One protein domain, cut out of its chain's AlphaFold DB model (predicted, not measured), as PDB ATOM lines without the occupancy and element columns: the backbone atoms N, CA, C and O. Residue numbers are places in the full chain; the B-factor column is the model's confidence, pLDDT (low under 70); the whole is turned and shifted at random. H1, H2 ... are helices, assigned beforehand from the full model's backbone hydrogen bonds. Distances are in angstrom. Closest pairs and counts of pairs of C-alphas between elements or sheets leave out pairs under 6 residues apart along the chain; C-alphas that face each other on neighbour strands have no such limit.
ATOM      1  N   GLU A 243       1.889 -27.818 -22.640       92.62
ATOM      2  CA  GLU A 243       1.363 -29.185 -22.552       92.62
ATOM      3  C   GLU A 243       1.330 -29.659 -21.089       92.62
ATOM      4  O   GLU A 243       2.276 -29.450 -20.314       92.62
ATOM      5  N   ASP A 244       0.213 -30.293 -20.727       91.88
ATOM      6  CA  ASP A 244      -0.096 -30.682 -19.353       91.88
ATOM      7  C   ASP A 244       0.885 -31.728 -18.806       91.88
ATOM      8  O   ASP A 244       1.458 -32.549 -19.532       91.88
ATOM      9  N   ARG A 245       1.058 -31.716 -17.481       93.06
ATOM     10  CA  ARG A 245       1.963 -32.638 -16.811       93.06
ATOM     11  C   ARG A 245       1.528 -34.092 -16.984       93.06
ATOM     12  O   ARG A 245       2.389 -34.921 -17.255       93.06
ATOM     13  N   GLU A 246       0.231 -34.392 -16.908       93.19
ATOM     14  CA  GLU A 246      -0.283 -35.758 -17.082       93.19
ATOM     15  C   GLU A 246       0.016 -36.300 -18.493       93.19
ATOM     16  O   GLU A 246       0.286 -37.484 -18.669       93.19
ATOM     17  N   GLU A 247       0.007 -35.439 -19.516       91.94
ATOM     18  CA  GLU A 247       0.316 -35.826 -20.899       91.94
ATOM     19  C   GLU A 247       1.813 -36.100 -21.108       91.94
ATOM     20  O   GLU A 247       2.185 -37.067 -21.778       91.94
ATOM     21  N   LYS A 248       2.686 -35.298 -20.485       93.94
ATOM     22  CA  LYS A 248       4.135 -35.559 -20.465       93.94
ATOM     23  C   LYS A 248       4.452 -36.854 -19.728       93.94
ATOM     24  O   LYS A 248       5.253 -37.645 -20.210       93.94
ATOM     25  N   GLU A 249       3.797 -37.108 -18.602       94.38
ATOM     26  CA  GLU A 249       3.989 -38.335 -17.826       94.38
ATOM     27  C   GLU A 249       3.559 -39.583 -18.625       94.38
ATOM     28  O   GLU A 249       4.342 -40.524 -18.712       94.38
ATOM     29  N   LYS A 250       2.444 -39.544 -19.376       92.94
ATOM     30  CA  LYS A 250       2.059 -40.635 -20.307       92.94
ATOM     31  C   LYS A 250       3.092 -40.924 -21.403       92.94
ATOM     32  O   LYS A 250       3.228 -42.074 -21.822       92.94
ATOM     33  N   ILE A 251       3.799 -39.905 -21.898       91.38
ATOM     34  CA  ILE A 251       4.895 -40.082 -22.866       91.38
ATOM     35  C   ILE A 251       6.058 -40.830 -22.222       91.38
ATOM     36  O   ILE A 251       6.595 -41.769 -22.811       91.38
ATOM     37  N   LEU A 252       6.448 -40.407 -21.020       92.31
ATOM     38  CA  LEU A 252       7.554 -41.001 -20.278       92.31
ATOM     39  C   LEU A 252       7.219 -42.453 -19.893       92.31
ATOM     40  O   LEU A 252       8.028 -43.342 -20.153       92.31
ATOM     41  N   ASP A 253       5.993 -42.717 -19.435       91.06
ATOM     42  CA  ASP A 253       5.455 -44.063 -19.203       91.06
ATOM     43  C   ASP A 253       5.508 -44.946 -20.456       91.06
ATOM     44  O   ASP A 253       5.872 -46.118 -20.376       91.06
ATOM     45  N   ALA A 254       5.173 -44.405 -21.633       88.50
ATOM     46  CA  ALA A 254       5.216 -45.158 -22.885       88.50
ATOM     47  C   ALA A 254       6.652 -45.531 -23.307       88.50
ATOM     48  O   ALA A 254       6.870 -46.629 -23.824       88.50
ATOM     49  N   LEU A 255       7.638 -44.661 -23.056       85.75
ATOM     50  CA  LEU A 255       9.062 -44.957 -23.282       85.75
ATOM     51  C   LEU A 255       9.577 -46.025 -22.308       85.75
ATOM     52  O   LEU A 255      10.263 -46.963 -22.715       85.75
ATOM     53  N   VAL A 256       9.200 -45.910 -21.034       86.81
ATOM     54  CA  VAL A 256       9.549 -46.864 -19.974       86.81
ATOM     55  C   VAL A 256       8.907 -48.237 -20.234       86.81
ATOM     56  O   VAL A 256       9.580 -49.265 -20.164       86.81
ATOM     57  N   ASP A 257       7.629 -48.291 -20.615       85.50
ATOM     58  CA  ASP A 257       6.951 -49.550 -20.942       85.50
ATOM     59  C   ASP A 257       7.496 -50.191 -22.231       85.50
ATOM     60  O   ASP A 257       7.573 -51.418 -22.313       85.50
ATOM     61  N   MET A 258       7.941 -49.391 -23.209       81.81
ATOM     62  CA  MET A 258       8.660 -49.891 -24.386       81.81
ATOM     63  C   MET A 258       9.983 -50.565 -23.999       81.81
ATOM     64  O   MET A 258      10.239 -51.685 -24.444       81.81
ATOM     65  N   LEU A 259      10.801 -49.931 -23.150       78.31
ATOM     66  CA  LEU A 259      12.061 -50.514 -22.679       78.31
ATOM     67  C   LEU A 259      11.839 -51.816 -21.895       78.31
ATOM     68  O   LEU A 259      12.458 -52.827 -22.229       78.31
ATOM     69  N   LEU A 260      10.877 -51.843 -20.965       79.00
ATOM     70  CA  LEU A 260      10.486 -53.060 -20.234       79.00
ATOM     71  C   LEU A 260      10.047 -54.211 -21.155       79.00
ATOM     72  O   LEU A 260      10.251 -55.384 -20.831       79.00
ATOM     73  N   ARG A 261       9.415 -53.904 -22.294       75.19
ATOM     74  CA  ARG A 261       9.022 -54.913 -23.292       75.19
ATOM     75  C   ARG A 261      10.218 -55.427 -24.080       75.19
ATOM     76  O   ARG A 261      10.297 -56.633 -24.299       75.19
ATOM     77  N   CYS A 262      11.142 -54.553 -24.479       71.44
ATOM     78  CA  CYS A 262      12.381 -54.961 -25.146       71.44
ATOM     79  C   CYS A 262      13.230 -55.848 -24.233       71.44
ATOM     80  O   CYS A 262      13.668 -56.916 -24.654       71.44
ATOM     81  N   GLU A 263      13.385 -55.464 -22.968       71.44
ATOM     82  CA  GLU A 263      14.095 -56.252 -21.961       71.44
ATOM     83  C   GLU A 263      13.438 -57.618 -21.714       71.44
ATOM     84  O   GLU A 263      14.094 -58.647 -21.848       71.44
ATOM     85  N   GLY A 264      12.131 -57.649 -21.440       65.50
ATOM     86  CA  GLY A 264      11.397 -58.898 -21.215       65.50
ATOM     87  C   GLY A 264      11.263 -59.802 -22.446       65.50
ATOM     88  O   GLY A 264      11.117 -61.016 -22.322       65.50
ATOM     89  N   GLY A 265      11.320 -59.217 -23.643       60.25
ATOM     90  CA  GLY A 265      11.339 -59.933 -24.913       60.25
ATOM     91  C   GLY A 265      12.684 -60.579 -25.248       60.25
ATOM     92  O   GLY A 265      12.732 -61.479 -26.088       60.25
ATOM     93  N   ASN A 266      13.764 -60.150 -24.592       58.00
ATOM     94  CA  ASN A 266      15.092 -60.712 -24.772       58.00
ATOM     95  C   ASN A 266      15.292 -61.962 -23.902       58.00
ATOM     96  O   ASN A 266      14.876 -61.991 -22.744       58.00
ATOM     97  N   PRO A 267      15.980 -63.007 -24.403       51.81
ATOM     98  CA  PRO A 267      16.383 -64.121 -23.557       51.81
ATOM     99  C   PRO A 267      17.422 -63.635 -22.535       51.81
ATOM    100  O   PRO A 267      18.608 -63.517 -22.845       51.81
ATOM    101  N   LEU A 268      16.974 -63.394 -21.298       49.25
ATOM    102  CA  LEU A 268      17.761 -62.948 -20.131       49.25
ATOM    103  C   LEU A 268      18.799 -63.984 -19.635       49.25
ATOM    104  O   LEU A 268      19.184 -63.980 -18.471       49.25
ATOM    105  N   ASN A 269      19.221 -64.914 -20.495       42.34
ATOM    106  CA  ASN A 269      20.103 -66.024 -20.168       42.34
ATOM    107  C   ASN A 269      21.203 -66.148 -21.243       42.34
ATOM    108  O   ASN A 269      21.017 -66.851 -22.238       42.34
ATOM    109  N   PRO A 270      22.375 -65.499 -21.075       41.97
ATOM    110  CA  PRO A 270      23.477 -65.611 -22.040       41.97
ATOM    111  C   PRO A 270      24.033 -67.044 -22.168       41.97
ATOM    112  O   PRO A 270      24.727 -67.343 -23.136       41.97
ATOM    113  N   GLY A 271      23.710 -67.941 -21.225       36.84
ATOM    114  CA  GLY A 271      24.139 -69.343 -21.217       36.84
ATOM    115  C   GLY A 271      23.173 -70.361 -21.844       36.84
ATOM    116  O   GLY A 271      23.519 -71.542 -21.904       36.84
ATOM    117  N   ARG A 279      18.106 -60.778 -30.393       51.19
ATOM    118  CA  ARG A 279      17.805 -59.730 -29.414       51.19
ATOM    119  C   ARG A 279      17.053 -58.576 -30.069       51.19
ATOM    120  O   ARG A 279      17.344 -58.193 -31.200       51.19
ATOM    121  N   VAL A 280      16.086 -58.038 -29.341       55.62
ATOM    122  CA  VAL A 280      15.281 -56.877 -29.699       55.62
ATOM    123  C   VAL A 280      15.772 -55.682 -28.887       55.62
ATOM    124  O   VAL A 280      15.855 -55.726 -27.661       55.62
ATOM    125  N   ILE A 281      16.118 -54.617 -29.592       55.25
ATOM    126  CA  ILE A 281      16.703 -53.381 -29.077       55.25
ATOM    127  C   ILE A 281      15.623 -52.300 -29.191       55.25
ATOM    128  O   ILE A 281      15.176 -51.958 -30.291       55.25
ATOM    129  N   GLY A 282      15.186 -51.734 -28.069       54.09
ATOM    130  CA  GLY A 282      14.529 -50.436 -28.160       54.09
ATOM    131  C   GLY A 282      15.548 -49.440 -28.708       54.09
ATOM    132  O   GLY A 282      16.682 -49.439 -28.247       54.09
ATOM    133  N   ASP A 283      15.160 -48.597 -29.659       62.91
ATOM    134  CA  ASP A 283      15.816 -47.299 -29.819       62.91
ATOM    135  C   ASP A 283      14.991 -46.308 -28.978       62.91
ATOM    136  O   ASP A 283      14.000 -45.775 -29.479       62.91
ATOM    137  N   PRO A 284      15.280 -46.133 -27.669       57.59
ATOM    138  CA  PRO A 284      14.431 -45.374 -26.742       57.59
ATOM    139  C   PRO A 284      14.540 -43.855 -26.925       57.59
ATOM    140  O   PRO A 284      14.118 -43.086 -26.063       57.59
ATOM    141  N   ASN A 285      15.107 -43.424 -28.048       68.00
ATOM    142  CA  ASN A 285      15.159 -42.053 -28.501       68.00
ATOM    143  C   ASN A 285      13.725 -41.499 -28.570       68.00
ATOM    144  O   ASN A 285      12.958 -41.844 -29.464       68.00
ATOM    145  N   TYR A 286      13.329 -40.639 -27.628       69.31
ATOM    146  CA  TYR A 286      11.968 -40.088 -27.580       69.31
ATOM    147  C   TYR A 286      11.492 -39.346 -28.855       69.31
ATOM    148  O   TYR A 286      10.294 -39.402 -29.126       69.31
ATOM    149  N   PRO A 287      12.339 -38.743 -29.721       73.12
ATOM    150  CA  PRO A 287      11.930 -38.278 -31.051       73.12
ATOM    151  C   PRO A 287      11.391 -39.393 -31.968       73.12
ATOM    152  O   PRO A 287      10.711 -39.096 -32.948       73.12
ATOM    153  N   ASN A 288      11.640 -40.667 -31.651       79.12
ATOM    154  CA  ASN A 288      11.057 -41.821 -32.334       79.12
ATOM    155  C   ASN A 288       9.683 -42.237 -31.772       79.12
ATOM    156  O   ASN A 288       9.112 -43.225 -32.228       79.12
ATOM    157  N   PRO A 351      20.877 -54.429 -20.666       63.09
ATOM    158  CA  PRO A 351      19.680 -53.582 -20.587       63.09
ATOM    159  C   PRO A 351      19.786 -52.329 -19.700       63.09
ATOM    160  O   PRO A 351      19.157 -51.325 -20.039       63.09
ATOM    161  N   LEU A 352      20.641 -52.290 -18.663       66.19
ATOM    162  CA  LEU A 352      20.910 -51.038 -17.927       66.19
ATOM    163  C   LEU A 352      21.454 -49.936 -18.835       66.19
ATOM    164  O   LEU A 352      21.227 -48.763 -18.559       66.19
ATOM    165  N   ARG A 353      22.150 -50.264 -19.932       65.12
ATOM    166  CA  ARG A 353      22.600 -49.238 -20.887       65.12
ATOM    167  C   ARG A 353      21.438 -48.597 -21.631       65.12
ATOM    168  O   ARG A 353      21.529 -47.414 -21.935       65.12
ATOM    169  N   ALA A 354      20.345 -49.319 -21.877       68.50
ATOM    170  CA  ALA A 354      19.143 -48.739 -22.472       68.50
ATOM    171  C   ALA A 354      18.420 -47.810 -21.475       68.50
ATOM    172  O   ALA A 354      18.021 -46.703 -21.842       68.50
ATOM    173  N   TRP A 355      18.345 -48.214 -20.201       75.50
ATOM    174  CA  TRP A 355      17.837 -47.388 -19.097       75.50
ATOM    175  C   TRP A 355      18.681 -46.126 -18.867       75.50
ATOM    176  O   TRP A 355      18.161 -45.007 -18.863       75.50
ATOM    177  N   GLY A 356      20.000 -46.292 -18.760       71.44
ATOM    178  CA  GLY A 356      20.968 -45.211 -18.619       71.44
ATOM    179  C   GLY A 356      20.978 -44.268 -19.821       71.44
ATOM    180  O   GLY A 356      21.079 -43.061 -19.637       71.44
ATOM    181  N   PHE A 357      20.805 -44.777 -21.045       71.00
ATOM    182  CA  PHE A 357      20.717 -43.948 -22.250       71.00
ATOM    183  C   PHE A 357      19.454 -43.071 -22.261       71.00
ATOM    184  O   PHE A 357      19.561 -41.880 -22.551       71.00
ATOM    185  N   LEU A 358      18.286 -43.598 -21.868       78.56
ATOM    186  CA  LEU A 358      17.069 -42.786 -21.708       78.56
ATOM    187  C   LEU A 358      17.269 -41.669 -20.664       78.56
ATOM    188  O   LEU A 358      16.930 -40.513 -20.921       78.56
ATOM    189  N   LEU A 359      17.873 -41.988 -19.513       79.38
ATOM    190  CA  LEU A 359      18.208 -40.996 -18.485       79.38
ATOM    191  C   LEU A 359      19.210 -39.949 -19.000       79.38
ATOM    192  O   LEU A 359      18.984 -38.752 -18.827       79.38
ATOM    193  N   ALA A 360      20.276 -40.378 -19.679       71.81
ATOM    194  CA  ALA A 360      21.303 -39.515 -20.261       71.81
ATOM    195  C   ALA A 360      20.739 -38.554 -21.318       71.81
ATOM    196  O   ALA A 360      21.125 -37.385 -21.359       71.81
ATOM    197  N   MET A 361      19.802 -39.017 -22.146       79.50
ATOM    198  CA  MET A 361      19.108 -38.186 -23.129       79.50
ATOM    199  C   MET A 361      18.319 -37.045 -22.478       79.50
ATOM    200  O   MET A 361      18.480 -35.886 -22.855       79.50
ATOM    201  N   ILE A 362      17.487 -37.357 -21.481       82.31
ATOM    202  CA  ILE A 362      16.667 -36.352 -20.787       82.31
ATOM    203  C   ILE A 362      17.571 -35.410 -19.970       82.31
ATOM    204  O   ILE A 362      17.366 -34.193 -19.955       82.31
ATOM    205  N   ALA A 363      18.628 -35.950 -19.355       79.00
ATOM    206  CA  ALA A 363      19.649 -35.173 -18.666       79.00
ATOM    207  C   ALA A 363      20.402 -34.210 -19.597       79.00
ATOM    208  O   ALA A 363      20.715 -33.096 -19.183       79.00
ATOM    209  N   ARG A 364      20.676 -34.595 -20.849       77.38
ATOM    210  CA  ARG A 364      21.352 -33.738 -21.835       77.38
ATOM    211  C   ARG A 364      20.551 -32.468 -22.117       77.38
ATOM    212  O   ARG A 364      21.121 -31.382 -22.032       77.38
ATOM    213  N   GLU A 365      19.254 -32.576 -22.404       84.12
ATOM    214  CA  GLU A 365      18.423 -31.387 -22.653       84.12
ATOM    215  C   GLU A 365      18.224 -30.554 -21.376       84.12
ATOM    216  O   GLU A 365      18.324 -29.326 -21.423       84.12
ATOM    217  N   MET A 366      18.076 -31.195 -20.208       86.38
ATOM    218  CA  MET A 366      18.092 -30.503 -18.912       86.38
ATOM    219  C   MET A 366      19.375 -29.668 -18.726       86.38
ATOM    220  O   MET A 366      19.301 -28.477 -18.424       86.38
ATOM    221  N   LEU A 367      20.555 -30.266 -18.927       78.94
ATOM    222  CA  LEU A 367      21.847 -29.591 -18.766       78.94
ATOM    223  C   LEU A 367      22.078 -28.508 -19.828       78.94
ATOM    224  O   LEU A 367      22.649 -27.467 -19.511       78.94
ATOM    225  N   ARG A 368      21.591 -28.705 -21.058       83.94
ATOM    226  CA  ARG A 368      21.625 -27.707 -22.136       83.94
ATOM    227  C   ARG A 368      20.840 -26.450 -21.765       83.94
ATOM    228  O   ARG A 368      21.389 -25.354 -21.833       83.94
ATOM    229  N   HIS A 369      19.581 -26.591 -21.344       85.50
ATOM    230  CA  HIS A 369      18.771 -25.439 -20.935       85.50
ATOM    231  C   HIS A 369      19.316 -24.769 -19.673       85.50
ATOM    232  O   HIS A 369      19.279 -23.543 -19.574       85.50
ATOM    233  N   ARG A 370      19.904 -25.544 -18.753       82.81
ATOM    234  CA  ARG A 370      20.625 -24.979 -17.612       82.81
ATOM    235  C   ARG A 370      21.845 -24.166 -18.031       82.81
ATOM    236  O   ARG A 370      22.040 -23.095 -17.482       82.81
ATOM    237  N   ALA A 371      22.660 -24.640 -18.972       76.19
ATOM    238  CA  ALA A 371      23.845 -23.908 -19.419       76.19
ATOM    239  C   ALA A 371      23.480 -22.551 -20.044       76.19
ATOM    240  O   ALA A 371      24.185 -21.574 -19.811       76.19
ATOM    241  N   ILE A 372      22.358 -22.486 -20.773       80.12
ATOM    242  CA  ILE A 372      21.786 -21.233 -21.293       80.12
ATOM    243  C   ILE A 372      21.361 -20.327 -20.127       80.12
ATOM    244  O   ILE A 372      21.844 -19.206 -20.023       80.12
ATOM    245  N   PHE A 373      20.553 -20.832 -19.190       82.00
ATOM    246  CA  PHE A 373      20.116 -20.066 -18.015       82.00
ATOM    247  C   PHE A 373      21.284 -19.564 -17.139       82.00
ATOM    248  O   PHE A 373      21.307 -18.397 -16.758       82.00
ATOM    249  N   ASP A 374      22.274 -20.415 -16.852       77.31
ATOM    250  CA  ASP A 374      23.465 -20.078 -16.064       77.31
ATOM    251  C   ASP A 374      24.372 -19.070 -16.807       77.31
ATOM    252  O   ASP A 374      25.083 -18.304 -16.157       77.31
ATOM    253  N   TYR A 375      24.374 -19.059 -18.147       81.69
ATOM    254  CA  TYR A 375      25.074 -18.057 -18.962       81.69
ATOM    255  C   TYR A 375      24.337 -16.715 -18.935       81.69
ATOM    256  O   TYR A 375      24.944 -15.694 -18.621       81.69
ATOM    257  N   ASP A 376      23.028 -16.718 -19.181       81.31
ATOM    258  CA  ASP A 376      22.197 -15.512 -19.187       81.31
ATOM    259  C   ASP A 376      22.218 -14.830 -17.808       81.31
ATOM    260  O   ASP A 376      22.512 -13.638 -17.705       81.31
ATOM    261  N   ALA A 377      22.064 -15.604 -16.728       74.44
ATOM    262  CA  ALA A 377      22.126 -15.107 -15.355       74.44
ATOM    263  C   ALA A 377      23.499 -14.520 -14.962       74.44
ATOM    264  O   ALA A 377      23.557 -13.642 -14.107       74.44
ATOM    265  N   ARG A 378      24.607 -14.972 -15.573       81.88
ATOM    266  CA  ARG A 378      25.947 -14.376 -15.370       81.88
ATOM    267  C   ARG A 378      26.149 -13.069 -16.133       81.88
ATOM    268  O   ARG A 378      27.049 -12.314 -15.780       81.88
ATOM    269  N   ASN A 379      25.345 -12.828 -17.164       73.94
ATOM    270  CA  ASN A 379      25.359 -11.615 -17.979       73.94
ATOM    271  C   ASN A 379      24.235 -10.633 -17.581       73.94
ATOM    272  O   ASN A 379      23.925  -9.723 -18.344       73.94
ATOM    273  N   ASP A 380      23.610 -10.828 -16.409       73.81
ATOM    274  CA  ASP A 380      22.436 -10.087 -15.915       73.81
ATOM    275  C   ASP A 380      21.210 -10.113 -16.868       73.81
ATOM    276  O   ASP A 380      20.313  -9.270 -16.784       73.81
ATOM    277  N   ILE A 381      21.123 -11.119 -17.749       75.56
ATOM    278  CA  ILE A 381      19.986 -11.354 -18.649       75.56
ATOM    279  C   ILE A 381      18.959 -12.242 -17.932       75.56
ATOM    280  O   ILE A 381      19.201 -13.412 -17.631       75.56
ATOM    281  N   HIS A 382      17.766 -11.706 -17.666       73.81
ATOM    282  CA  HIS A 382      16.682 -12.441 -17.004       73.81
ATOM    283  C   HIS A 382      15.895 -13.343 -17.974       73.81
ATOM    284  O   HIS A 382      14.715 -13.113 -18.254       73.81
ATOM    285  N   ASN A 383      16.532 -14.413 -18.464       79.88
ATOM    286  CA  ASN A 383      15.898 -15.386 -19.356       79.88
ATOM    287  C   ASN A 383      14.982 -16.377 -18.603       79.88
ATOM    288  O   ASN A 383      15.331 -17.527 -18.324       79.88
ATOM    289  N   THR A 384      13.773 -15.909 -18.285       82.62
ATOM    290  CA  THR A 384      12.728 -16.712 -17.618       82.62
ATOM    291  C   THR A 384      12.271 -17.926 -18.439       82.62
ATOM    292  O   THR A 384      11.906 -18.949 -17.858       82.62
ATOM    293  N   ASP A 385      12.366 -17.871 -19.771       86.38
ATOM    294  CA  ASP A 385      12.040 -18.988 -20.668       86.38
ATOM    295  C   ASP A 385      13.068 -20.126 -20.566       86.38
ATOM    296  O   ASP A 385      12.691 -21.301 -20.508       86.38
ATOM    297  N   ALA A 386      14.367 -19.808 -20.503       80.94
ATOM    298  CA  ALA A 386      15.418 -20.805 -20.286       80.94
ATOM    299  C   ALA A 386      15.291 -21.463 -18.904       80.94
ATOM    300  O   ALA A 386      15.393 -22.689 -18.795       80.94
ATOM    301  N   GLU A 387      14.979 -20.678 -17.866       88.44
ATOM    302  CA  GLU A 387      14.708 -21.193 -16.519       88.44
ATOM    303  C   GLU A 387      13.495 -22.141 -16.501       88.44
ATOM    304  O   GLU A 387      13.551 -23.228 -15.917       88.44
ATOM    305  N   ALA A 388      12.402 -21.759 -17.169       89.88
ATOM    306  CA  ALA A 388      11.191 -22.566 -17.260       89.88
ATOM    307  C   ALA A 388      11.425 -23.874 -18.036       89.88
ATOM    308  O   ALA A 388      10.992 -24.938 -17.584       89.88
ATOM    309  N   ARG A 389      12.167 -23.833 -19.155       91.00
ATOM    310  CA  ARG A 389      12.564 -25.039 -19.908       91.00
ATOM    311  C   ARG A 389      13.475 -25.949 -19.093       91.00
ATOM    312  O   ARG A 389      13.236 -27.156 -19.078       91.00
ATOM    313  N   TYR A 390      14.454 -25.397 -18.372       90.00
ATOM    314  CA  TYR A 390      15.296 -26.171 -17.458       90.00
ATOM    315  C   TYR A 390      14.456 -26.884 -16.391       90.00
ATOM    316  O   TYR A 390      14.555 -28.103 -16.265       90.00
ATOM    317  N   LYS A 391      13.568 -26.168 -15.687       91.56
ATOM    318  CA  LYS A 391      12.672 -26.746 -14.666       91.56
ATOM    319  C   LYS A 391      11.736 -27.819 -15.234       91.56
ATOM    320  O   LYS A 391      11.518 -28.848 -14.597       91.56
ATOM    321  N   ASN A 392      11.207 -27.615 -16.440       93.75
ATOM    322  CA  ASN A 392      10.369 -28.593 -17.133       93.75
ATOM    323  C   ASN A 392      11.153 -29.880 -17.466       93.75
ATOM    324  O   ASN A 392      10.711 -30.974 -17.114       93.75
ATOM    325  N   TRP A 393      12.355 -29.767 -18.043       92.44
ATOM    326  CA  TRP A 393      13.217 -30.924 -18.320       92.44
ATOM    327  C   TRP A 393      13.747 -31.609 -17.052       92.44
ATOM    328  O   TRP A 393      13.798 -32.836 -17.004       92.44
ATOM    329  N   GLN A 394      14.055 -30.849 -15.999       90.62
ATOM    330  CA  GLN A 394      14.403 -31.374 -14.676       90.62
ATOM    331  C   GLN A 394      13.261 -32.222 -14.094       90.62
ATOM    332  O   GLN A 394      13.497 -33.325 -13.605       90.62
ATOM    333  N   SER A 395      12.018 -31.748 -14.209       92.25
ATOM    334  CA  SER A 395      10.825 -32.482 -13.770       92.25
ATOM    335  C   SER A 395      10.571 -33.749 -14.606       92.25
ATOM    336  O   SER A 395      10.154 -34.779 -14.073       92.25
ATOM    337  N   ASN A 396      10.860 -33.723 -15.914       92.88
ATOM    338  CA  ASN A 396      10.835 -34.922 -16.766       92.88
ATOM    339  C   ASN A 396      11.906 -35.945 -16.333       92.88
ATOM    340  O   ASN A 396      11.600 -37.128 -16.195       92.88
ATOM    341  N   TYR A 397      13.135 -35.490 -16.053       89.50
ATOM    342  CA  TYR A 397      14.233 -36.340 -15.578       89.50
ATOM    343  C   TYR A 397      13.912 -36.995 -14.229       89.50
ATOM    344  O   TYR A 397      14.038 -38.208 -14.091       89.50
ATOM    345  N   GLN A 398      13.430 -36.216 -13.255       88.06
ATOM    346  CA  GLN A 398      13.027 -36.718 -11.937       88.06
ATOM    347  C   GLN A 398      11.915 -37.773 -12.017       88.06
ATOM    348  O   GLN A 398      11.926 -38.723 -11.238       88.06
ATOM    349  N   TYR A 399      10.969 -37.622 -12.948       92.56
ATOM    350  CA  TYR A 399       9.903 -38.604 -13.152       92.56
ATOM    351  C   TYR A 399      10.446 -39.926 -13.683       92.56
ATOM    352  O   TYR A 399      10.217 -40.958 -13.063       92.56
ATOM    353  N   VAL A 400      11.219 -39.898 -14.774       88.62
ATOM    354  CA  VAL A 400      11.807 -41.124 -15.340       88.62
ATOM    355  C   VAL A 400      12.746 -41.795 -14.346       88.62
ATOM    356  O   VAL A 400      12.674 -43.007 -14.179       88.62
ATOM    357  N   LEU A 401      13.568 -41.022 -13.630       85.12
ATOM    358  CA  LEU A 401      14.418 -41.557 -12.571       85.12
ATOM    359  C   LEU A 401      13.585 -42.269 -11.497       85.12
ATOM    360  O   LEU A 401      13.901 -43.400 -11.154       85.12
ATOM    361  N   ARG A 402      12.486 -41.663 -11.027       86.69
ATOM    362  CA  ARG A 402      11.580 -42.291 -10.053       86.69
ATOM    363  C   ARG A 402      10.943 -43.575 -10.592       86.69
ATOM    364  O   ARG A 402      10.929 -44.568  -9.875       86.69
ATOM    365  N   GLU A 403      10.429 -43.575 -11.822       88.06
ATOM    366  CA  GLU A 403       9.785 -44.768 -12.389       88.06
ATOM    367  C   GLU A 403      10.772 -45.916 -12.623       88.06
ATOM    368  O   GLU A 403      10.410 -47.072 -12.417       88.06
ATOM    369  N   ILE A 404      12.029 -45.619 -12.970       82.62
ATOM    370  CA  ILE A 404      13.087 -46.630 -13.085       82.62
ATOM    371  C   ILE A 404      13.555 -47.104 -11.693       82.62
ATOM    372  O   ILE A 404      13.678 -48.306 -11.467       82.62
ATOM    373  N   SER A 405      13.745 -46.201 -10.725       78.88
ATOM    374  CA  SER A 405      14.089 -46.543  -9.332       78.88
ATOM    375  C   SER A 405      12.974 -47.285  -8.578       78.88
ATOM    376  O   SER A 405      13.226 -47.827  -7.507       78.88
ATOM    377  N   ASN A 406      11.754 -47.343  -9.119       80.38
ATOM    378  CA  ASN A 406      10.666 -48.180  -8.603       80.38
ATOM    379  C   ASN A 406      10.729 -49.643  -9.106       80.38
ATOM    380  O   ASN A 406       9.871 -50.440  -8.722       80.38
ATOM    381  N   MET A 407      11.691 -50.004  -9.967       79.50
ATOM    382  CA  MET A 407      11.862 -51.363 -10.506       79.50
ATOM    383  C   MET A 407      12.945 -52.119  -9.729       79.50
ATOM    384  O   MET A 407      14.112 -51.732  -9.768       79.50
ATOM    385  N   ASP A 408      12.596 -53.226  -9.070       72.69
ATOM    386  CA  ASP A 408      13.462 -53.924  -8.095       72.69
ATOM    387  C   ASP A 408      14.800 -54.431  -8.682       72.69
ATOM    388  O   ASP A 408      15.770 -54.657  -7.946       72.69
ATOM    389  N   HIS A 409      14.849 -54.653 -10.001       71.00
ATOM    390  CA  HIS A 409      16.051 -55.071 -10.728       71.00
ATOM    391  C   HIS A 409      16.940 -53.894 -11.156       71.00
ATOM    392  O   HIS A 409      18.158 -54.016 -11.081       71.00
ATOM    393  N   VAL A 410      16.363 -52.752 -11.546       70.44
ATOM    394  CA  VAL A 410      17.129 -51.576 -11.999       70.44
ATOM    395  C   VAL A 410      17.554 -50.692 -10.826       70.44
ATOM    396  O   VAL A 410      18.672 -50.184 -10.814       70.44
ATOM    397  N   ALA A 411      16.700 -50.557  -9.808       70.31
ATOM    398  CA  ALA A 411      16.959 -49.755  -8.615       70.31
ATOM    399  C   ALA A 411      18.264 -50.150  -7.915       70.31
ATOM    400  O   ALA A 411      19.046 -49.281  -7.558       70.31
ATOM    401  N   HIS A 412      18.542 -51.453  -7.797       70.06
ATOM    402  CA  HIS A 412      19.736 -51.944  -7.107       70.06
ATOM    403  C   HIS A 412      21.047 -51.509  -7.778       70.06
ATOM    404  O   HIS A 412      22.002 -51.165  -7.094       70.06
ATOM    405  N   GLU A 413      21.073 -51.498  -9.110       69.25
ATOM    406  CA  GLU A 413      22.235 -51.092  -9.910       69.25
ATOM    407  C   GLU A 413      22.349 -49.563  -9.998       69.25
ATOM    408  O   GLU A 413      23.446 -49.009 -10.065       69.25
ATOM    409  N   LEU A 414      21.212 -48.856  -9.974       66.25
ATOM    410  CA  LEU A 414      21.190 -47.399  -9.875       66.25
ATOM    411  C   LEU A 414      21.609 -46.903  -8.487       66.25
ATOM    412  O   LEU A 414      22.244 -45.857  -8.414       66.25
ATOM    413  N   ASP A 415      21.311 -47.628  -7.409       67.38
ATOM    414  CA  ASP A 415      21.778 -47.290  -6.058       67.38
ATOM    415  C   ASP A 415      23.316 -47.324  -5.988       67.38
ATOM    416  O   ASP A 415      23.920 -46.374  -5.489       67.38
ATOM    417  N   ASP A 416      23.954 -48.342  -6.579       64.69
ATOM    418  CA  ASP A 416      25.417 -48.421  -6.713       64.69
ATOM    419  C   ASP A 416      25.965 -47.299  -7.626       64.69
ATOM    420  O   ASP A 416      26.985 -46.668  -7.330       64.69
ATOM    421  N   LEU A 417      25.263 -46.977  -8.721       65.38
ATOM    422  CA  LEU A 417      25.632 -45.886  -9.632       65.38
ATOM    423  C   LEU A 417      25.570 -44.504  -8.956       65.38
ATOM    424  O   LEU A 417      26.443 -43.650  -9.153       65.38
ATOM    425  N   PHE A 418      24.527 -44.273  -8.162       64.25
ATOM    426  CA  PHE A 418      24.267 -43.025  -7.456       64.25
ATOM    427  C   PHE A 418      24.849 -43.007  -6.034       64.25
ATOM    428  O   PHE A 418      24.681 -42.004  -5.340       64.25
ATOM    429  N   GLU A 419      25.613 -44.023  -5.612       66.06
ATOM    430  CA  GLU A 419      26.195 -44.076  -4.266       66.06
ATOM    431  C   GLU A 419      27.027 -42.810  -3.976       66.06
ATOM    432  O   GLU A 419      27.897 -42.400  -4.752       66.06
ATOM    433  N   GLY A 420      26.721 -42.129  -2.871       54.66
ATOM    434  CA  GLY A 420      27.376 -40.877  -2.480       54.66
ATOM    435  C   GLY A 420      26.948 -39.622  -3.255       54.66
ATOM    436  O   GLY A 420      27.406 -38.537  -2.905       54.66
ATOM    437  N   VAL A 421      26.056 -39.719  -4.249       53.88
ATOM    438  CA  VAL A 421      25.359 -38.549  -4.813       53.88
ATOM    439  C   VAL A 421      24.268 -38.138  -3.826       53.88
ATOM    440  O   VAL A 421      23.464 -38.973  -3.409       53.88
ATOM    441  N   SER A 422      24.202 -36.864  -3.426       51.38
ATOM    442  CA  SER A 422      23.058 -36.420  -2.619       51.38
ATOM    443  C   SER A 422      21.782 -36.447  -3.466       51.38
ATOM    444  O   SER A 422      21.823 -36.140  -4.656       51.38
ATOM    445  N   ALA A 423      20.631 -36.755  -2.863       49.97
ATOM    446  CA  ALA A 423      19.346 -36.771  -3.577       49.97
ATOM    447  C   ALA A 423      19.002 -35.420  -4.252       49.97
ATOM    448  O   ALA A 423      18.234 -35.378  -5.212       49.97
ATOM    449  N   ASP A 424      19.613 -34.328  -3.783       49.56
ATOM    450  CA  ASP A 424      19.485 -32.980  -4.342       49.56
ATOM    451  C   ASP A 424      20.459 -32.714  -5.519       49.56
ATOM    452  O   ASP A 424      20.229 -31.818  -6.335       49.56
ATOM    453  N   SER A 425      21.540 -33.495  -5.654       65.75
ATOM    454  CA  SER A 425      22.616 -33.330  -6.649       65.75
ATOM    455  C   SER A 425      22.295 -34.028  -7.984       65.75
ATOM    456  O   SER A 425      23.069 -34.817  -8.528       65.75
ATOM    457  N   LEU A 426      21.137 -33.699  -8.570       60.88
ATOM    458  CA  LEU A 426      20.669 -34.243  -9.861       60.88
ATOM    459  C   LEU A 426      21.691 -34.077 -10.999       60.88
ATOM    460  O   LEU A 426      21.745 -34.897 -11.912       60.88
ATOM    461  N   GLN A 427      22.511 -33.023 -10.944       63.56
ATOM    462  CA  GLN A 427      23.584 -32.753 -11.903       63.56
ATOM    463  C   GLN A 427      24.732 -33.766 -11.799       63.56
ATOM    464  O   GLN A 427      25.288 -34.175 -12.816       63.56
ATOM    465  N   GLU A 428      25.095 -34.164 -10.585       69.12
ATOM    466  CA  GLU A 428      26.150 -35.142 -10.331       69.12
ATOM    467  C   GLU A 428      25.666 -36.554 -10.661       69.12
ATOM    468  O   GLU A 428      26.403 -37.312 -11.285       69.12
ATOM    469  N   GLY A 429      24.396 -36.864 -10.377       66.75
ATOM    470  CA  GLY A 429      23.745 -38.080 -10.866       66.75
ATOM    471  C   GLY A 429      23.738 -38.154 -12.398       66.75
ATOM    472  O   GLY A 429      24.261 -39.107 -12.971       66.75
ATOM    473  N   ALA A 430      23.236 -37.116 -13.073       61.78
ATOM    474  CA  ALA A 430      23.263 -37.016 -14.534       61.78
ATOM    475  C   ALA A 430      24.678 -37.189 -15.114       61.78
ATOM    476  O   ALA A 430      24.864 -37.895 -16.108       61.78
ATOM    477  N   LYS A 431      25.689 -36.585 -14.474       66.00
ATOM    478  CA  LYS A 431      27.089 -36.746 -14.870       66.00
ATOM    479  C   LYS A 431      27.577 -38.184 -14.673       66.00
ATOM    480  O   LYS A 431      28.160 -38.729 -15.602       66.00
ATOM    481  N   LYS A 432      27.306 -38.824 -13.529       69.50
ATOM    482  CA  LYS A 432      27.689 -40.226 -13.286       69.50
ATOM    483  C   LYS A 432      27.075 -41.192 -14.303       69.50
ATOM    484  O   LYS A 432      27.769 -42.102 -14.740       69.50
ATOM    485  N   VAL A 433      25.826 -40.978 -14.730       63.06
ATOM    486  CA  VAL A 433      25.194 -41.780 -15.797       63.06
ATOM    487  C   VAL A 433      25.968 -41.647 -17.117       63.06
ATOM    488  O   VAL A 433      26.255 -42.653 -17.766       63.06
ATOM    489  N   LEU A 434      26.364 -40.428 -17.499       61.31
ATOM    490  CA  LEU A 434      27.176 -40.179 -18.700       61.31
ATOM    491  C   LEU A 434      28.596 -40.773 -18.580       61.31
ATOM    492  O   LEU A 434      29.062 -41.439 -19.506       61.31
ATOM    493  N   ASP A 435      29.248 -40.601 -17.427       66.06
ATOM    494  CA  ASP A 435      30.581 -41.141 -17.107       66.06
ATOM    495  C   ASP A 435      30.594 -42.684 -16.975       66.06
ATOM    496  O   ASP A 435      31.656 -43.309 -17.024       66.06
ATOM    497  N   TRP A 436      29.428 -43.314 -16.793       68.06
ATOM    498  CA  TRP A 436      29.250 -44.769 -16.769       68.06
ATOM    499  C   TRP A 436      28.951 -45.341 -18.160       68.06
ATOM    500  O   TRP A 436      29.517 -46.369 -18.530       68.06
ATOM    501  N   LEU A 437      28.133 -44.659 -18.971       56.59
ATOM    502  CA  LEU A 437      27.883 -45.058 -20.364       56.59
ATOM    503  C   LEU A 437      29.155 -45.023 -21.229       56.59
ATOM    504  O   LEU A 437      29.263 -45.803 -22.179       56.59
ATOM    505  N   SER A 438      30.115 -44.153 -20.898       56.91
ATOM    506  CA  SER A 438      31.382 -44.006 -21.625       56.91
ATOM    507  C   SER A 438      32.386 -45.145 -21.399       56.91
ATOM    508  O   SER A 438      33.321 -45.278 -22.189       56.91
ATOM    509  N   LYS A 439      32.198 -45.997 -20.379       62.28
ATOM    510  CA  LYS A 439      33.096 -47.126 -20.075       62.28
ATOM    511  C   LYS A 439      32.565 -48.434 -20.671       62.28
ATOM    512  O   LYS A 439      31.454 -48.845 -20.318       62.28
ATOM    513  N   PRO A 440      33.297 -49.123 -21.566       51.31
ATOM    514  CA  PRO A 440      32.843 -50.386 -22.153       51.31
ATOM    515  C   PRO A 440      32.726 -51.532 -21.137       51.31
ATOM    516  O   PRO A 440      31.783 -52.313 -21.227       51.31
ATOM    517  N   GLU A 441      33.617 -51.601 -20.144       56.47
ATOM    518  CA  GLU A 441      33.723 -52.723 -19.193       56.47
ATOM    519  C   GLU A 441      32.611 -52.832 -18.126       56.47
ATOM    520  O   GLU A 441      32.645 -53.746 -17.305       56.47
ATOM    521  N   ASN A 442      31.614 -51.942 -18.125       59.56
ATOM    522  CA  ASN A 442      30.482 -52.031 -17.198       59.56
ATOM    523  C   ASN A 442      29.536 -53.190 -17.587       59.56
ATOM    524  O   ASN A 442      28.612 -53.025 -18.398       59.56
ATOM    525  N   GLU A 443      29.809 -54.365 -17.017       56.34
ATOM    526  CA  GLU A 443      28.962 -55.562 -17.039       56.34
ATOM    527  C   GLU A 443      27.787 -55.454 -16.048       56.34
ATOM    528  O   GLU A 443      27.754 -54.578 -15.188       56.34
ATOM    529  N   LEU A 444      26.804 -56.345 -16.190       56.62
ATOM    530  CA  LEU A 444      25.663 -56.471 -15.278       56.62
ATOM    531  C   LEU A 444      26.000 -57.356 -14.087       56.62
ATOM    532  O   LEU A 444      26.662 -58.383 -14.274       56.62
ATOM    533  N   SER A 445      25.457 -57.056 -12.903       56.53
ATOM    534  CA  SER A 445      25.513 -58.038 -11.822       56.53
ATOM    535  C   SER A 445      24.744 -59.318 -12.210       56.53
ATOM    536  O   SER A 445      23.741 -59.270 -12.933       56.53
ATOM    537  N   PRO A 446      25.168 -60.497 -11.719       58.41
ATOM    538  CA  PRO A 446      24.381 -61.721 -11.856       58.41
ATOM    539  C   PRO A 446      22.965 -61.597 -11.262       58.41
ATOM    540  O   PRO A 446      22.021 -62.171 -11.807       58.41
ATOM    541  N   ASP A 447      22.815 -60.811 -10.189       62.59
ATOM    542  CA  ASP A 447      21.553 -60.557  -9.486       62.59
ATOM    543  C   ASP A 447      20.528 -59.813 -10.359       62.59
ATOM    544  O   ASP A 447      19.330 -60.106 -10.276       62.59
ATOM    545  N   TYR A 448      20.980 -58.900 -11.229       64.31
ATOM    546  CA  TYR A 448      20.119 -58.166 -12.164       64.31
ATOM    547  C   TYR A 448      19.260 -59.106 -13.013       64.31
ATOM    548  O   TYR A 448      18.035 -58.982 -13.062       64.31
ATOM    549  N   TYR A 449      19.899 -60.092 -13.652       60.81
ATOM    550  CA  TYR A 449      19.230 -61.027 -14.556       60.81
ATOM    551  C   TYR A 449      18.187 -61.890 -13.841       60.81
ATOM    552  O   TYR A 449      17.137 -62.180 -14.417       60.81
ATOM    553  N   GLU A 450      18.448 -62.301 -12.595       64.69
ATOM    554  CA  GLU A 450      17.484 -63.090 -11.824       64.69
ATOM    555  C   GLU A 450      16.258 -62.244 -11.445       64.69
ATOM    556  O   GLU A 450      15.119 -62.683 -11.643       64.69
ATOM    557  N   ARG A 451      16.465 -61.007 -10.974       67.81
ATOM    558  CA  ARG A 451      15.369 -60.097 -10.602       67.81
ATOM    559  C   ARG A 451      14.546 -59.660 -11.816       67.81
ATOM    560  O   ARG A 451      13.319 -59.743 -11.762       67.81
ATOM    561  N   ALA A 452      15.189 -59.310 -12.933       63.75
ATOM    562  CA  ALA A 452      14.514 -58.949 -14.182       63.75
ATOM    563  C   ALA A 452      13.605 -60.086 -14.692       63.75
ATOM    564  O   ALA A 452      12.461 -59.851 -15.091       63.75
ATOM    565  N   GLN A 453      14.057 -61.347 -14.606       63.75
ATOM    566  CA  GLN A 453      13.231 -62.515 -14.946       63.75
ATOM    567  C   GLN A 453      12.017 -62.668 -14.016       63.75
ATOM    568  O   GLN A 453      10.912 -62.958 -14.489       63.75
ATOM    569  N   GLN A 454      12.198 -62.481 -12.704       66.75
ATOM    570  CA  GLN A 454      11.110 -62.572 -11.722       66.75
ATOM    571  C   GLN A 454      10.067 -61.461 -11.924       66.75
ATOM    572  O   GLN A 454       8.864 -61.741 -11.942       66.75
ATOM    573  N   GLU A 455      10.511 -60.223 -12.138       66.69
ATOM    574  CA  GLU A 455       9.635 -59.066 -12.318       66.69
ATOM    575  C   GLU A 455       8.907 -59.104 -13.669       66.69
ATOM    576  O   GLU A 455       7.686 -58.913 -13.713       66.69
ATOM    577  N   HIS A 456       9.593 -59.467 -14.761       61.31
ATOM    578  CA  HIS A 456       8.944 -59.662 -16.059       61.31
ATOM    579  C   HIS A 456       7.864 -60.748 -15.982       61.31
ATOM    580  O   HIS A 456       6.733 -60.531 -16.426       61.31
ATOM    581  N   LYS A 457       8.161 -61.886 -15.341       62.78
ATOM    582  CA  LYS A 457       7.179 -62.952 -15.111       62.78
ATOM    583  C   LYS A 457       5.972 -62.443 -14.317       62.78
ATOM    584  O   LYS A 457       4.835 -62.663 -14.738       62.78
ATOM    585  N   ALA A 458       6.193 -61.698 -13.232       66.69
ATOM    586  CA  ALA A 458       5.117 -61.096 -12.449       66.69
ATOM    587  C   ALA A 458       4.285 -60.084 -13.266       66.69
ATOM    588  O   ALA A 458       3.056 -60.072 -13.162       66.69
ATOM    589  N   LYS A 459       4.914 -59.260 -14.117       60.22
ATOM    590  CA  LYS A 459       4.219 -58.299 -14.993       60.22
ATOM    591  C   LYS A 459       3.427 -59.005 -16.099       60.22
ATOM    592  O   LYS A 459       2.285 -58.612 -16.354       60.22
ATOM    593  N   VAL A 460       3.952 -60.074 -16.700       55.50
ATOM    594  CA  VAL A 460       3.228 -60.915 -17.673       55.50
ATOM    595  C   VAL A 460       2.041 -61.620 -17.018       55.50
ATOM    596  O   VAL A 460       0.950 -61.617 -17.589       55.50
ATOM    597  N   GLU A 461       2.193 -62.156 -15.806       60.16
ATOM    598  CA  GLU A 461       1.098 -62.770 -15.043       60.16
ATOM    599  C   GLU A 461       0.010 -61.739 -14.681       60.16
ATOM    600  O   GLU A 461      -1.172 -61.983 -14.939       60.16
ATOM    601  N   ARG A 462       0.387 -60.542 -14.198       63.12
ATOM    602  CA  ARG A 462      -0.544 -59.417 -13.944       63.12
ATOM    603  C   ARG A 462      -1.262 -58.963 -15.219       63.12
ATOM    604  O   ARG A 462      -2.476 -58.764 -15.197       63.12
ATOM    605  N   THR A 463      -0.545 -58.823 -16.333       49.84
ATOM    606  CA  THR A 463      -1.108 -58.371 -17.619       49.84
ATOM    607  C   THR A 463      -2.029 -59.432 -18.218       49.84
ATOM    608  O   THR A 463      -3.114 -59.108 -18.694       49.84
ATOM    609  N   SER A 464      -1.666 -60.711 -18.104       48.41
ATOM    610  CA  SER A 464      -2.510 -61.843 -18.504       48.41
ATOM    611  C   SER A 464      -3.783 -61.921 -17.659       48.41
ATOM    612  O   SER A 464      -4.865 -62.108 -18.209       48.41
ATOM    613  N   ALA A 465      -3.689 -61.712 -16.342       53.09
ATOM    614  CA  ALA A 465      -4.851 -61.643 -15.456       53.09
ATOM    615  C   ALA A 465      -5.741 -60.419 -15.754       53.09
ATOM    616  O   ALA A 465      -6.966 -60.536 -15.764       53.09
ATOM    617  N   SER A 466      -5.141 -59.261 -16.051       43.53
ATOM    618  CA  SER A 466      -5.845 -58.038 -16.459       43.53
ATOM    619  C   SER A 466      -6.580 -58.223 -17.788       43.53
ATOM    620  O   SER A 466      -7.769 -57.922 -17.874       43.53
ATOM    621  N   ASN A 467      -5.930 -58.815 -18.794       43.56
ATOM    622  CA  ASN A 467      -6.546 -59.111 -20.086       43.56
ATOM    623  C   ASN A 467      -7.627 -60.192 -19.964       43.56
ATOM    624  O   ASN A 467      -8.732 -59.973 -20.442       43.56
ATOM    625  N   GLN A 468      -7.408 -61.275 -19.208       48.75
ATOM    626  CA  GLN A 468      -8.473 -62.243 -18.904       48.75
ATOM    627  C   GLN A 468      -9.659 -61.606 -18.166       48.75
ATOM    628  O   GLN A 468     -10.799 -62.028 -18.361       48.75
ATOM    629  N   ASN A 469      -9.423 -60.600 -17.318       47.28
ATOM    630  CA  ASN A 469     -10.494 -59.852 -16.665       47.28
ATOM    631  C   ASN A 469     -11.193 -58.883 -17.627       47.28
ATOM    632  O   ASN A 469     -12.417 -58.810 -17.572       47.28
ATOM    633  N   LYS A 470     -10.478 -58.211 -18.542       43.78
ATOM    634  CA  LYS A 470     -11.071 -57.407 -19.629       43.78
ATOM    635  C   LYS A 470     -11.884 -58.269 -20.593       43.78
ATOM    636  O   LYS A 470     -12.995 -57.887 -20.932       43.78
ATOM    637  N   ASP A 471     -11.402 -59.452 -20.960       44.97
ATOM    638  CA  ASP A 471     -12.120 -60.402 -21.812       44.97
ATOM    639  C   ASP A 471     -13.357 -60.955 -21.102       44.97
ATOM    640  O   ASP A 471     -14.439 -60.980 -21.685       44.97
ATOM    641  N   LYS A 472     -13.263 -61.300 -19.810       47.88
ATOM    642  CA  LYS A 472     -14.445 -61.618 -18.989       47.88
ATOM    643  C   LYS A 472     -15.411 -60.437 -18.902       47.88
ATOM    644  O   LYS A 472     -16.617 -60.666 -18.975       47.88
ATOM    645  N   LEU A 473     -14.922 -59.200 -18.774       45.28
ATOM    646  CA  LEU A 473     -15.762 -58.002 -18.763       45.28
ATOM    647  C   LEU A 473     -16.468 -57.828 -20.110       45.28
ATOM    648  O   LEU A 473     -17.677 -57.668 -20.127       45.28
ATOM    649  N   ASN A 474     -15.750 -57.958 -21.227       43.25
ATOM    650  CA  ASN A 474     -16.276 -57.847 -22.587       43.25
ATOM    651  C   ASN A 474     -17.281 -58.961 -22.910       43.25
ATOM    652  O   ASN A 474     -18.335 -58.681 -23.472       43.25
ATOM    653  N   ILE A 475     -17.021 -60.205 -22.493       54.31
ATOM    654  CA  ILE A 475     -17.972 -61.326 -22.592       54.31
ATOM    655  C   ILE A 475     -19.206 -61.063 -21.717       54.31
ATOM    656  O   ILE A 475     -20.326 -61.369 -22.123       54.31
ATOM    657  N   THR A 476     -19.036 -60.466 -20.535       49.94
ATOM    658  CA  THR A 476     -20.155 -60.107 -19.648       49.94
ATOM    659  C   THR A 476     -20.962 -58.936 -20.212       49.94
ATOM    660  O   THR A 476     -22.184 -58.999 -20.205       49.94
ATOM    661  N   GLN A 477     -20.312 -57.920 -20.781       43.06
ATOM    662  CA  GLN A 477     -20.931 -56.770 -21.446       43.06
ATOM    663  C   GLN A 477     -21.665 -57.202 -22.724       43.06
ATOM    664  O   GLN A 477     -22.786 -56.772 -22.972       43.06
TER     665      GLN A 477
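What this domain is: This is residues 243 to 271, 279 to 288 and 351 to 477 of the 1098 residues of an uncharacterized protein of Endozoicomonas sp. (ex Bugula neritina AB1) (UniProt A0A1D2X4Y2). A helical hairpin, H2 and H3, has H1 packed on H3 and H5 on H2. H6 is a long arm, residues 461 to 477 sticking out. The printed part, 166 residues with six named helices, all helix, is only just loose: radius of gyration of the C-alphas 18.8 A, spans 64 by 47 by 27 A.

How they stand to each other: Find H1, residues 245 to 265, H2, 351 to 378, and H3, 384 to 405, an up-and-down bundle, each running against the one before. H2 and H3 are closest at C-alphas 366 and 393, 4.9 A. H5, residues 426 to 437, touches H4, 410 to 418, closest at C-alphas 429 and 418, 6.0 A. H6, residues 446 to 477, touches H1, closest at C-alphas 456 and 264, 5.8 A. Every O i to N i+4 pair is within hydrogen-bond range in H1 to H5, 27 of 28 in H6.

Where its parts are: Find C-alpha 245 at (1.963, -32.638, -16.811); H6 ends at C-alpha 477, (-20.931, -56.770, -21.446).

The domain as a whole: Across the cuts, C-alphas 271 and 279 are 14.1 A apart, 288 and 351 18.7 A. In the printed part 85 residues have pLDDT under 70, among them residues 413 to 477.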